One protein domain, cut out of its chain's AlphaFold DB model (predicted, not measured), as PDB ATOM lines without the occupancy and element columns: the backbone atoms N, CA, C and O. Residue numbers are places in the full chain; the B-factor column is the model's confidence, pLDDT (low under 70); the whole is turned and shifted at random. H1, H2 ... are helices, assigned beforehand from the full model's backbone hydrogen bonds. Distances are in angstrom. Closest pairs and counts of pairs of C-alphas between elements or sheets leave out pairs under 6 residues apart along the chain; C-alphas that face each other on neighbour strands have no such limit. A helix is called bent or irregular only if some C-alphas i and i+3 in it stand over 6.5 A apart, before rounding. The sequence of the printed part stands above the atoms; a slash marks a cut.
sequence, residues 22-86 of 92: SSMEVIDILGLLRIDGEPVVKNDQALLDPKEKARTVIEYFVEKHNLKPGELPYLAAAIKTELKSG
ATOM      1  N   SER A  22     -30.055  35.047  49.894       93.62
ATOM      2  CA  SER A  22     -31.117  36.004  50.207       93.62
ATOM      3  C   SER A  22     -31.873  36.430  48.952       93.62
ATOM      4  O   SER A  22     -31.400  36.240  47.831       93.62
ATOM      5  N   SER A  23     -33.030  37.069  49.139       92.50
ATOM      6  CA  SER A  23     -33.764  37.702  48.039       92.50
ATOM      7  C   SER A  23     -32.943  38.804  47.367       92.50
ATOM      8  O   SER A  23     -33.065  38.998  46.165       92.50
ATOM      9  N   MET A  24     -32.076  39.498  48.112       93.69
ATOM     10  CA  MET A  24     -31.205  40.514  47.521       93.69
ATOM     11  C   MET A  24     -30.159  39.888  46.594       93.69
ATOM     12  O   MET A  24     -29.896  40.444  45.540       93.69
ATOM     13  N   GLU A  25     -29.648  38.689  46.903       95.00
ATOM     14  CA  GLU A  25     -28.737  37.989  45.987       95.00
ATOM     15  C   GLU A  25     -29.416  37.669  44.642       95.00
ATOM     16  O   GLU A  25     -28.775  37.762  43.597       95.00
ATOM     17  N   VAL A  26     -30.719  37.353  44.643       95.38
ATOM     18  CA  VAL A  26     -31.504  37.186  43.402       95.38
ATOM     19  C   VAL A  26     -31.483  38.480  42.591       95.38
ATOM     20  O   VAL A  26     -31.156  38.458  41.407       95.38
ATOM     21  N   ILE A  27     -31.786  39.607  43.238       95.50
ATOM     22  CA  ILE A  27     -31.792  40.929  42.601       95.50
ATOM     23  C   ILE A  27     -30.402  41.312  42.094       95.50
ATOM     24  O   ILE A  27     -30.284  41.851  40.999       95.50
ATOM     25  N   ASP A  28     -29.347  41.018  42.848       92.88
ATOM     26  CA  ASP A  28     -27.974  41.319  42.456       92.88
ATOM     27  C   ASP A  28     -27.559  40.529  41.216       92.88
ATOM     28  O   ASP A  28     -27.061  41.119  40.261       92.88
ATOM     29  N   ILE A  29     -27.809  39.216  41.190       93.88
ATOM     30  CA  ILE A  29     -27.478  38.364  40.038       93.88
ATOM     31  C   ILE A  29     -28.218  38.841  38.789       93.88
ATOM     32  O   ILE A  29     -27.605  38.998  37.735       93.88
ATOM     33  N   LEU A  30     -29.526  39.079  38.905       94.31
ATOM     34  CA  LEU A  30     -30.362  39.477  37.776       94.31
ATOM     35  C   LEU A  30     -30.081  40.912  37.315       94.31
ATOM     36  O   LEU A  30     -30.073  41.183  36.118       94.31
ATOM     37  N   GLY A  31     -29.812  41.826  38.247       92.44
ATOM     38  CA  GLY A  31     -29.524  43.229  37.950       92.44
ATOM     39  C   GLY A  31     -28.170  43.462  37.282       92.44
ATOM     40  O   GLY A  31     -27.991  44.489  36.635       92.44
ATOM     41  N   LEU A  32     -27.233  42.516  37.402       88.75
ATOM     42  CA  LEU A  32     -25.931  42.566  36.727       88.75
ATOM     43  C   LEU A  32     -25.979  42.100  35.264       88.75
ATOM     44  O   LEU A  32     -24.979  42.208  34.552       88.75
ATOM     45  N   LEU A  33     -27.109  41.560  34.802       90.00
ATOM     46  CA  LEU A  33     -27.219  41.048  33.444       90.00
ATOM     47  C   LEU A  33     -27.283  42.174  32.414       90.00
ATOM     48  O   LEU A  33     -27.851  43.247  32.637       90.00
ATOM     49  N   ARG A  34     -26.750  41.862  31.231       89.38
ATOM     50  CA  ARG A  34     -27.047  42.574  29.993       89.38
ATOM     51  C   ARG A  34     -27.774  41.624  29.055       89.38
ATOM     52  O   ARG A  34     -27.251  40.552  28.762       89.38
ATOM     53  N   ILE A  35     -28.958  42.014  28.605       87.50
ATOM     54  CA  ILE A  35     -29.794  41.236  27.689       87.50
ATOM     55  C   ILE A  35     -29.867  42.025  26.387       87.50
ATOM     56  O   ILE A  35     -30.129  43.224  26.405       87.50
ATOM     57  N   ASP A  36     -29.519  41.378  25.275       87.56
ATOM     58  CA  ASP A  36     -29.436  42.004  23.946       87.56
ATOM     59  C   ASP A  36     -28.557  43.270  23.901       87.56
ATOM     60  O   ASP A  36     -28.785  44.204  23.139       87.56
ATOM     61  N   GLY A  37     -27.513  43.302  24.736       85.25
ATOM     62  CA  GLY A  37     -26.586  44.430  24.852       85.25
ATOM     63  C   GLY A  37     -27.044  45.547  25.798       85.25
ATOM     64  O   GLY A  37     -26.229  46.405  26.136       85.25
ATOM     65  N   GLU A  38     -28.280  45.510  26.301       88.06
ATOM     66  CA  GLU A  38     -28.796  46.489  27.259       88.06
ATOM     67  C   GLU A  38     -28.661  46.006  28.711       88.06
ATOM     68  O   GLU A  38     -29.001  44.859  29.007       88.06
ATOM     69  N   PRO A  39     -28.207  46.851  29.653       89.56
ATOM     70  CA  PRO A  39     -28.226  46.504  31.069       89.56
ATOM     71  C   PRO A  39     -29.658  46.466  31.613       89.56
ATOM     72  O   PRO A  39     -30.477  47.330  31.288       89.56
ATOM     73  N   VAL A  40     -29.932  45.486  32.482       91.44
ATOM     74  CA  VAL A  40     -31.218  45.364  33.194       91.44
ATOM     75  C   VAL A  40     -31.482  46.611  34.039       91.44
ATOM     76  O   VAL A  40     -32.554  47.208  33.957       91.44
ATOM     77  N   VAL A  41     -30.485  47.046  34.816       89.50
ATOM     78  CA  VAL A  41     -30.534  48.305  35.568       89.50
ATOM     79  C   VAL A  41     -29.747  49.358  34.789       89.50
ATOM     80  O   VAL A  41     -28.526  49.284  34.699       89.50
ATOM     81  N   LYS A  42     -30.455  50.328  34.200       85.06
ATOM     82  CA  LYS A  42     -29.853  51.397  33.375       85.06
ATOM     83  C   LYS A  42     -29.347  52.592  34.186       85.06
ATOM     84  O   LYS A  42     -28.480  53.315  33.715       85.06
ATOM     85  N   ASN A  43     -29.935  52.833  35.358       81.88
ATOM     86  CA  ASN A  43     -29.617  53.983  36.196       81.88
ATOM     87  C   ASN A  43     -28.625  53.574  37.290       81.88
ATOM     88  O   ASN A  43     -28.983  52.813  38.189       81.88
ATOM     89  N   ASP A  44     -27.413  54.125  37.257       75.88
ATOM     90  CA  ASP A  44     -26.382  53.861  38.267       75.88
ATOM     91  C   ASP A  44     -26.828  54.263  39.681       75.88
ATOM     92  O   ASP A  44     -26.435  53.651  40.671       75.88
ATOM     93  N   GLN A  45     -27.721  55.246  39.794       76.88
ATOM     94  CA  GLN A  45     -28.286  55.675  41.070       76.88
ATOM     95  C   GLN A  45     -29.246  54.628  41.651       76.88
ATOM     96  O   GLN A  45     -29.297  54.442  42.866       76.88
ATOM     97  N   ALA A  46     -29.934  53.871  40.787       76.31
ATOM     98  CA  ALA A  46     -30.753  52.735  41.199       76.31
ATOM     99  C   ALA A  46     -29.901  51.547  41.674       76.31
ATOM    100  O   ALA A  46     -30.414  50.697  42.389       76.31
ATOM    101  N   LEU A  47     -28.601  51.482  41.349       75.00
ATOM    102  CA  LEU A  47     -27.701  50.472  41.926       75.00
ATOM    103  C   LEU A  47     -27.379  50.747  43.400       75.00
ATOM    104  O   LEU A  47     -27.014  49.814  44.117       75.00
ATOM    105  N   LEU A  48     -27.505  52.003  43.839       82.06
ATOM    106  CA  LEU A  48     -27.176  52.444  45.196       82.06
ATOM    107  C   LEU A  48     -28.369  52.363  46.159       82.06
ATOM    108  O   LEU A  48     -28.156  52.288  47.368       82.06
ATOM    109  N   ASP A  49     -29.604  52.343  45.646       89.12
ATOM    110  CA  ASP A  49     -30.815  52.121  46.441       89.12
ATOM    111  C   ASP A  49     -31.312  50.671  46.267       89.12
ATOM    112  O   ASP A  49     -31.834  50.317  45.207       89.12
ATOM    113  N   PRO A  50     -31.215  49.815  47.303       88.62
ATOM    114  CA  PRO A  50     -31.634  48.418  47.215       88.62
ATOM    115  C   PRO A  50     -33.111  48.220  46.857       88.62
ATOM    116  O   PRO A  50     -33.459  47.217  46.231       88.62
ATOM    117  N   LYS A  51     -33.995  49.143  47.257       91.06
ATOM    118  CA  LYS A  51     -35.425  49.061  46.934       91.06
ATOM    119  C   LYS A  51     -35.654  49.394  45.472       91.06
ATOM    120  O   LYS A  51     -36.364  48.658  44.791       91.06
ATOM    121  N   GLU A  52     -35.024  50.459  44.994       91.69
ATOM    122  CA  GLU A  52     -35.150  50.882  43.602       91.69
ATOM    123  C   GLU A  52     -34.509  49.874  42.646       91.69
ATOM    124  O   GLU A  52     -35.082  49.557  41.601       91.69
ATOM    125  N   LYS A  53     -33.379  49.280  43.043       91.81
ATOM    126  CA  LYS A  53     -32.761  48.158  42.334       91.81
ATOM    127  C   LYS A  53     -33.723  46.984  42.208       91.81
ATOM    128  O   LYS A  53     -33.949  46.487  41.108       91.81
ATOM    129  N   ALA A  54     -34.295  46.544  43.332       92.62
ATOM    130  CA  ALA A  54     -35.220  45.417  43.359       92.62
ATOM    131  C   ALA A  54     -36.450  45.684  42.491       92.62
ATOM    132  O   ALA A  54     -36.826  44.828  41.694       92.62
ATOM    133  N   ARG A  55     -37.026  46.885  42.598       93.12
ATOM    134  CA  ARG A  55     -38.149  47.330  41.775       93.12
ATOM    135  C   ARG A  55     -37.805  47.275  40.288       93.12
ATOM    136  O   ARG A  55     -38.485  46.574  39.550       93.12
ATOM    137  N   THR A  56     -36.703  47.908  39.887       93.38
ATOM    138  CA  THR A  56     -36.241  47.954  38.489       93.38
ATOM    139  C   THR A  56     -36.032  46.555  37.916       93.38
ATOM    140  O   THR A  56     -36.472  46.263  36.809       93.38
ATOM    141  N   VAL A  57     -35.374  45.665  38.666       94.25
ATOM    142  CA  VAL A  57     -35.124  44.285  38.228       94.25
ATOM    143  C   VAL A  57     -36.435  43.520  38.072       94.25
ATOM    144  O   VAL A  57     -36.647  42.876  37.047       94.25
ATOM    145  N   ILE A  58     -37.323  43.586  39.066       93.31
ATOM    146  CA  ILE A  58     -38.605  42.877  39.017       93.31
ATOM    147  C   ILE A  58     -39.444  43.389  37.843       93.31
ATOM    148  O   ILE A  58     -39.891  42.576  37.042       93.31
ATOM    149  N   GLU A  59     -39.608  44.708  37.709       93.94
ATOM    150  CA  GLU A  59     -40.342  45.337  36.603       93.94
ATOM    151  C   GLU A  59     -39.758  44.915  35.251       93.94
ATOM    152  O   GLU A  59     -40.490  44.448  34.384       93.94
ATOM    153  N   TYR A  60     -38.432  44.955  35.090       94.38
ATOM    154  CA  TYR A  60     -37.773  44.546  33.850       94.38
ATOM    155  C   TYR A  60     -38.130  43.106  33.448       94.38
ATOM    156  O   TYR A  60     -38.533  42.861  32.311       94.38
ATOM    157  N   PHE A  61     -38.005  42.135  34.356       94.62
ATOM    158  CA  PHE A  61     -38.264  40.728  34.027       94.62
ATOM    159  C   PHE A  61     -39.752  40.397  33.901       94.62
ATOM    160  O   PHE A  61     -40.120  39.554  33.079       94.62
ATOM    161  N   VAL A  62     -40.606  41.057  34.679       92.88
ATOM    162  CA  VAL A  62     -42.057  40.867  34.606       92.88
ATOM    163  C   VAL A  62     -42.611  41.477  33.323       92.88
ATOM    164  O   VAL A  62     -43.338  40.807  32.598       92.88
ATOM    165  N   GLU A  63     -42.246  42.715  33.000       91.44
ATOM    166  CA  GLU A  63     -42.843  43.444  31.879       91.44
ATOM    167  C   GLU A  63     -42.191  43.095  30.541       91.44
ATOM    168  O   GLU A  63     -42.895  42.860  29.560       91.44
ATOM    169  N   LYS A  64     -40.853  43.025  30.475       90.06
ATOM    170  CA  LYS A  64     -40.154  42.777  29.201       90.06
ATOM    171  C   LYS A  64     -39.999  41.303  28.860       90.06
ATOM    172  O   LYS A  64     -39.888  40.964  27.686       90.06
ATOM    173  N   HIS A  65     -39.968  40.436  29.870       89.38
ATOM    174  CA  HIS A  65     -39.724  39.001  29.688       89.38
ATOM    175  C   HIS A  65     -40.878  38.118  30.175       89.38
ATOM    176  O   HIS A  65     -40.769  36.895  30.097       89.38
ATOM    177  N   ASN A  66     -41.991  38.717  30.619       92.38
ATOM    178  CA  ASN A  66     -43.216  38.024  31.021       92.38
ATOM    179  C   ASN A  66     -42.995  36.938  32.094       92.38
ATOM    180  O   ASN A  66     -43.682  35.915  32.109       92.38
ATOM    181  N   LEU A  67     -42.018  37.146  32.983       92.06
ATOM    182  CA  LEU A  67     -41.738  36.247  34.100       92.06
ATOM    183  C   LEU A  67     -42.584  36.612  35.318       92.06
ATOM    184  O   LEU A  67     -42.790  37.779  35.635       92.06
ATOM    185  N   LYS A  68     -43.027  35.614  36.076       91.31
ATOM    186  CA  LYS A  68     -43.663  35.834  37.377       91.31
ATOM    187  C   LYS A  68     -42.591  36.120  38.433       91.31
ATOM    188  O   LYS A  68     -41.531  35.494  38.412       91.31
ATOM    189  N   PRO A  69     -42.874  36.946  39.457       88.00
ATOM    190  CA  PRO A  69     -41.914  37.209  40.535       88.00
ATOM    191  C   PRO A  69     -41.372  35.944  41.225       88.00
ATOM    192  O   PRO A  69     -40.217  35.903  41.637       88.00
ATOM    193  N   GLY A  70     -42.185  34.884  41.317       89.94
ATOM    194  CA  GLY A  70     -41.777  33.596  41.888       89.94
ATOM    195  C   GLY A  70     -40.800  32.785  41.027       89.94
ATOM    196  O   GLY A  70     -40.188  31.852  41.540       89.94
ATOM    197  N   GLU A  71     -40.632  33.131  39.750       92.44
ATOM    198  CA  GLU A  71     -39.708  32.465  38.819       92.44
ATOM    199  C   GLU A  71     -38.292  33.056  38.895       92.44
ATOM    200  O   GLU A  71     -37.310  32.370  38.602       92.44
ATOM    201  N   LEU A  72     -38.164  34.301  39.366       94.44
ATOM    202  CA  LEU A  72     -36.890  35.024  39.441       94.44
ATOM    203  C   LEU A  72     -35.813  34.291  40.261       94.44
ATOM    204  O   LEU A  72     -34.666  34.242  39.810       94.44
ATOM    205  N   PRO A  73     -36.125  33.661  41.413       95.69
ATOM    206  CA  PRO A  73     -35.125  32.904  42.162       95.69
ATOM    207  C   PRO A  73     -34.578  31.691  41.403       95.69
ATOM    208  O   PRO A  73     -33.388  31.402  41.497       95.69
ATOM    209  N   TYR A  74     -35.404  31.004  40.610       95.62
ATOM    210  CA  TYR A  74     -34.941  29.878  39.795       95.62
ATOM    211  C   TYR A  74     -34.010  30.350  38.676       95.62
ATOM    212  O   TYR A  74     -32.953  29.755  38.461       95.62
ATOM    213  N   LEU A  75     -34.358  31.461  38.019       94.81
ATOM    214  CA  LEU A  75     -33.509  32.077  37.001       94.81
ATOM    215  C   LEU A  75     -32.151  32.497  37.583       94.81
ATOM    216  O   LEU A  75     -31.105  32.147  37.034       94.81
ATOM    217  N   ALA A  76     -32.149  33.187  38.726       95.81
ATOM    218  CA  ALA A  76     -30.917  33.597  39.396       95.81
ATOM    219  C   ALA A  76     -30.040  32.395  39.788       95.81
ATOM    220  O   ALA A  76     -28.820  32.438  39.623       95.81
ATOM    221  N   ALA A  77     -30.644  31.302  40.263       95.62
ATOM    222  CA  ALA A  77     -29.923  30.077  40.600       95.62
ATOM    223  C   ALA A  77     -29.281  29.410  39.368       95.62
ATOM    224  O   ALA A  77     -28.123  28.979  39.434       95.62
ATOM    225  N   ALA A  78     -29.993  29.370  38.237       94.12
ATOM    226  CA  ALA A  78     -29.461  28.858  36.977       94.12
ATOM    227  C   ALA A  78     -28.245  29.678  36.519       94.12
ATOM    228  O   ALA A  78     -27.168  29.122  36.304       94.12
ATOM    229  N   ILE A  79     -28.366  31.008  36.491       92.88
ATOM    230  CA  ILE A  79     -27.264  31.910  36.120       92.88
ATOM    231  C   ILE A  79     -26.065  31.734  37.054       92.88
ATOM    232  O   ILE A  79     -24.934  31.591  36.594       92.88
ATOM    233  N   LYS A  80     -26.292  31.694  38.373       93.44
ATOM    234  CA  LYS A  80     -25.231  31.476  39.367       93.44
ATOM    235  C   LYS A  80     -24.483  30.167  39.127       93.44
ATOM    236  O   LYS A  80     -23.266  30.114  39.304       93.44
ATOM    237  N   THR A  81     -25.201  29.117  38.741       92.94
ATOM    238  CA  THR A  81     -24.618  27.808  38.428       92.94
ATOM    239  C   THR A  81     -23.747  27.882  37.178       92.94
ATOM    240  O   THR A  81     -22.594  27.448  37.210       92.94
ATOM    241  N   GLU A  82     -24.245  28.496  36.107       89.19
ATOM    242  CA  GLU A  82     -23.486  28.668  34.866       89.19
ATOM    243  C   GLU A  82     -22.227  29.527  35.071       89.19
ATOM    244  O   GLU A  82     -21.151  29.147  34.602       89.19
ATOM    245  N   LEU A  83     -22.323  30.617  35.847       87.88
ATOM    246  CA  LEU A  83     -21.186  31.458  36.244       87.88
ATOM    247  C   LEU A  83     -20.131  30.663  37.020       87.88
ATOM    248  O   LEU A  83     -18.944  30.739  36.712       87.88
ATOM    249  N   LYS A  84     -20.552  29.862  38.010       87.12
ATOM    250  CA  LYS A  84     -19.639  28.992  38.773       87.12
ATOM    251  C   LYS A  84     -18.973  27.938  37.896       87.12
ATOM    252  O   LYS A  84     -17.828  27.583  38.147       87.12
ATOM    253  N   SER A  85     -19.683  27.438  36.887       88.75
ATOM    254  CA  SER A  85     -19.146  26.454  35.945       88.75
ATOM    255  C   SER A  85     -18.220  27.055  34.880       88.75
ATOM    256  O   SER A  85     -17.649  26.309  34.092       88.75
ATOM    257  N   GLY A  86     -18.091  28.388  34.824       81.31
ATOM    258  CA  GLY A  86     -17.304  29.091  33.808       81.31
ATOM    259  C   GLY A  86     -17.933  29.109  32.410       81.31
ATOM    260  O   GLY A  86     -17.320  29.629  31.482       81.31
TER     261      GLY A  86
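What this domain is: This is residues 22 to 86 of the 92 residues of an uncharacterized protein of candidate division WOR-1 bacterium RIFOXYC12_FULL_54_18 (UniProt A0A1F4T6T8). Two long helices, H3 and H4, make a broad V that meets where the later part of H3 comes near the beginning of H4, and the shorter H1 sits in the mouth of this V, packed on both. The small H2 sits at the first end of H3, away from H4, while the unnamed stretch from 32 to 43 doubles back on itself on its way from H1 to H2. The far end of H4 sticks out with residues 81 to 84, followed by residues 85 and 86. There are 65 residues printed, with four named helices in the order H1, H2, H3, H4 and no named strand: the class is all helix. The whole is compact, with a radius of gyration of the C-alphas of 11.3 A, and spans 31 by 27 by 23 A.

How they stand to each other: H1, residues 23 to 31, touches H3, residues 50 to 65, with C-alphas 27 and 54 the closest at 5.7 A; they run the same way at a steep tilt of 59 degrees. H1 also touches H4, residues 69 to 84, with the C-alphas of Val 26 and Ala 76 the closest at 5.4 A. H1 and H4 run the same way at a steep tilt of 68 degrees, only just short of about perpendicular. H2, residues 44 to 48, is only just apart from H1, the closest C-alphas being 8.5 A apart. H2 and H3 touch only at the corner by their tight link, with residues 52 to 56 of H3 alone; the closest C-alphas, of Ala 46 and Lys 53, are 5.1 A apart. H3 and H4 only just touch, with 3 pairs of C-alphas within 8 A, through residues 58 to 62 of H3 and 69 to 72 of H4 alone. Their closest C-alphas, of Ile 58 and Pro 69, are 6.7 A apart, and their lines are about perpendicular at 83 degrees. H2 and H4 are apart. H3 is the hub, touching 3 helices, and the helix packing is mostly crossed, with 0 of 3 pairs at a shallow tilt. In H1 and H3 every O i to N i+4 pair is within hydrogen-bond range; in H4 10 of 12 are, and in H2 0 of 1, beside 2 of 2 O i to N i+3 pairs.

Where its parts are: H1 begins at C-alpha 23, at (-33.764, 37.702, 48.039), and is 12.3 A long from first to last C-alpha. H2 has 5 residues. H3 is 21.5 A long and begins at C-alpha 50, at (-31.634, 48.418, 47.215). H4 is 23.8 A long and ends at C-alpha 84, at (-19.639, 28.992, 38.773); it is only just irregular, with C-alphas 70 and 73 6.7 A apart. Between H1 and H2, residues 34 to 35 pair with residues 38 to 39, antiparallel.

The domain as a whole: The two C-alphas farthest apart, of Gln 45 and Ser 85, are 31.0 A apart. The printed part has no cut. The link from H1 to H2, 12 residues, is long; the links from H2 to H3 and from H3 to H4 are tight. The mean pLDDT of the printed part is 90.3, that of H2 is 77, and no printed residue is under 70.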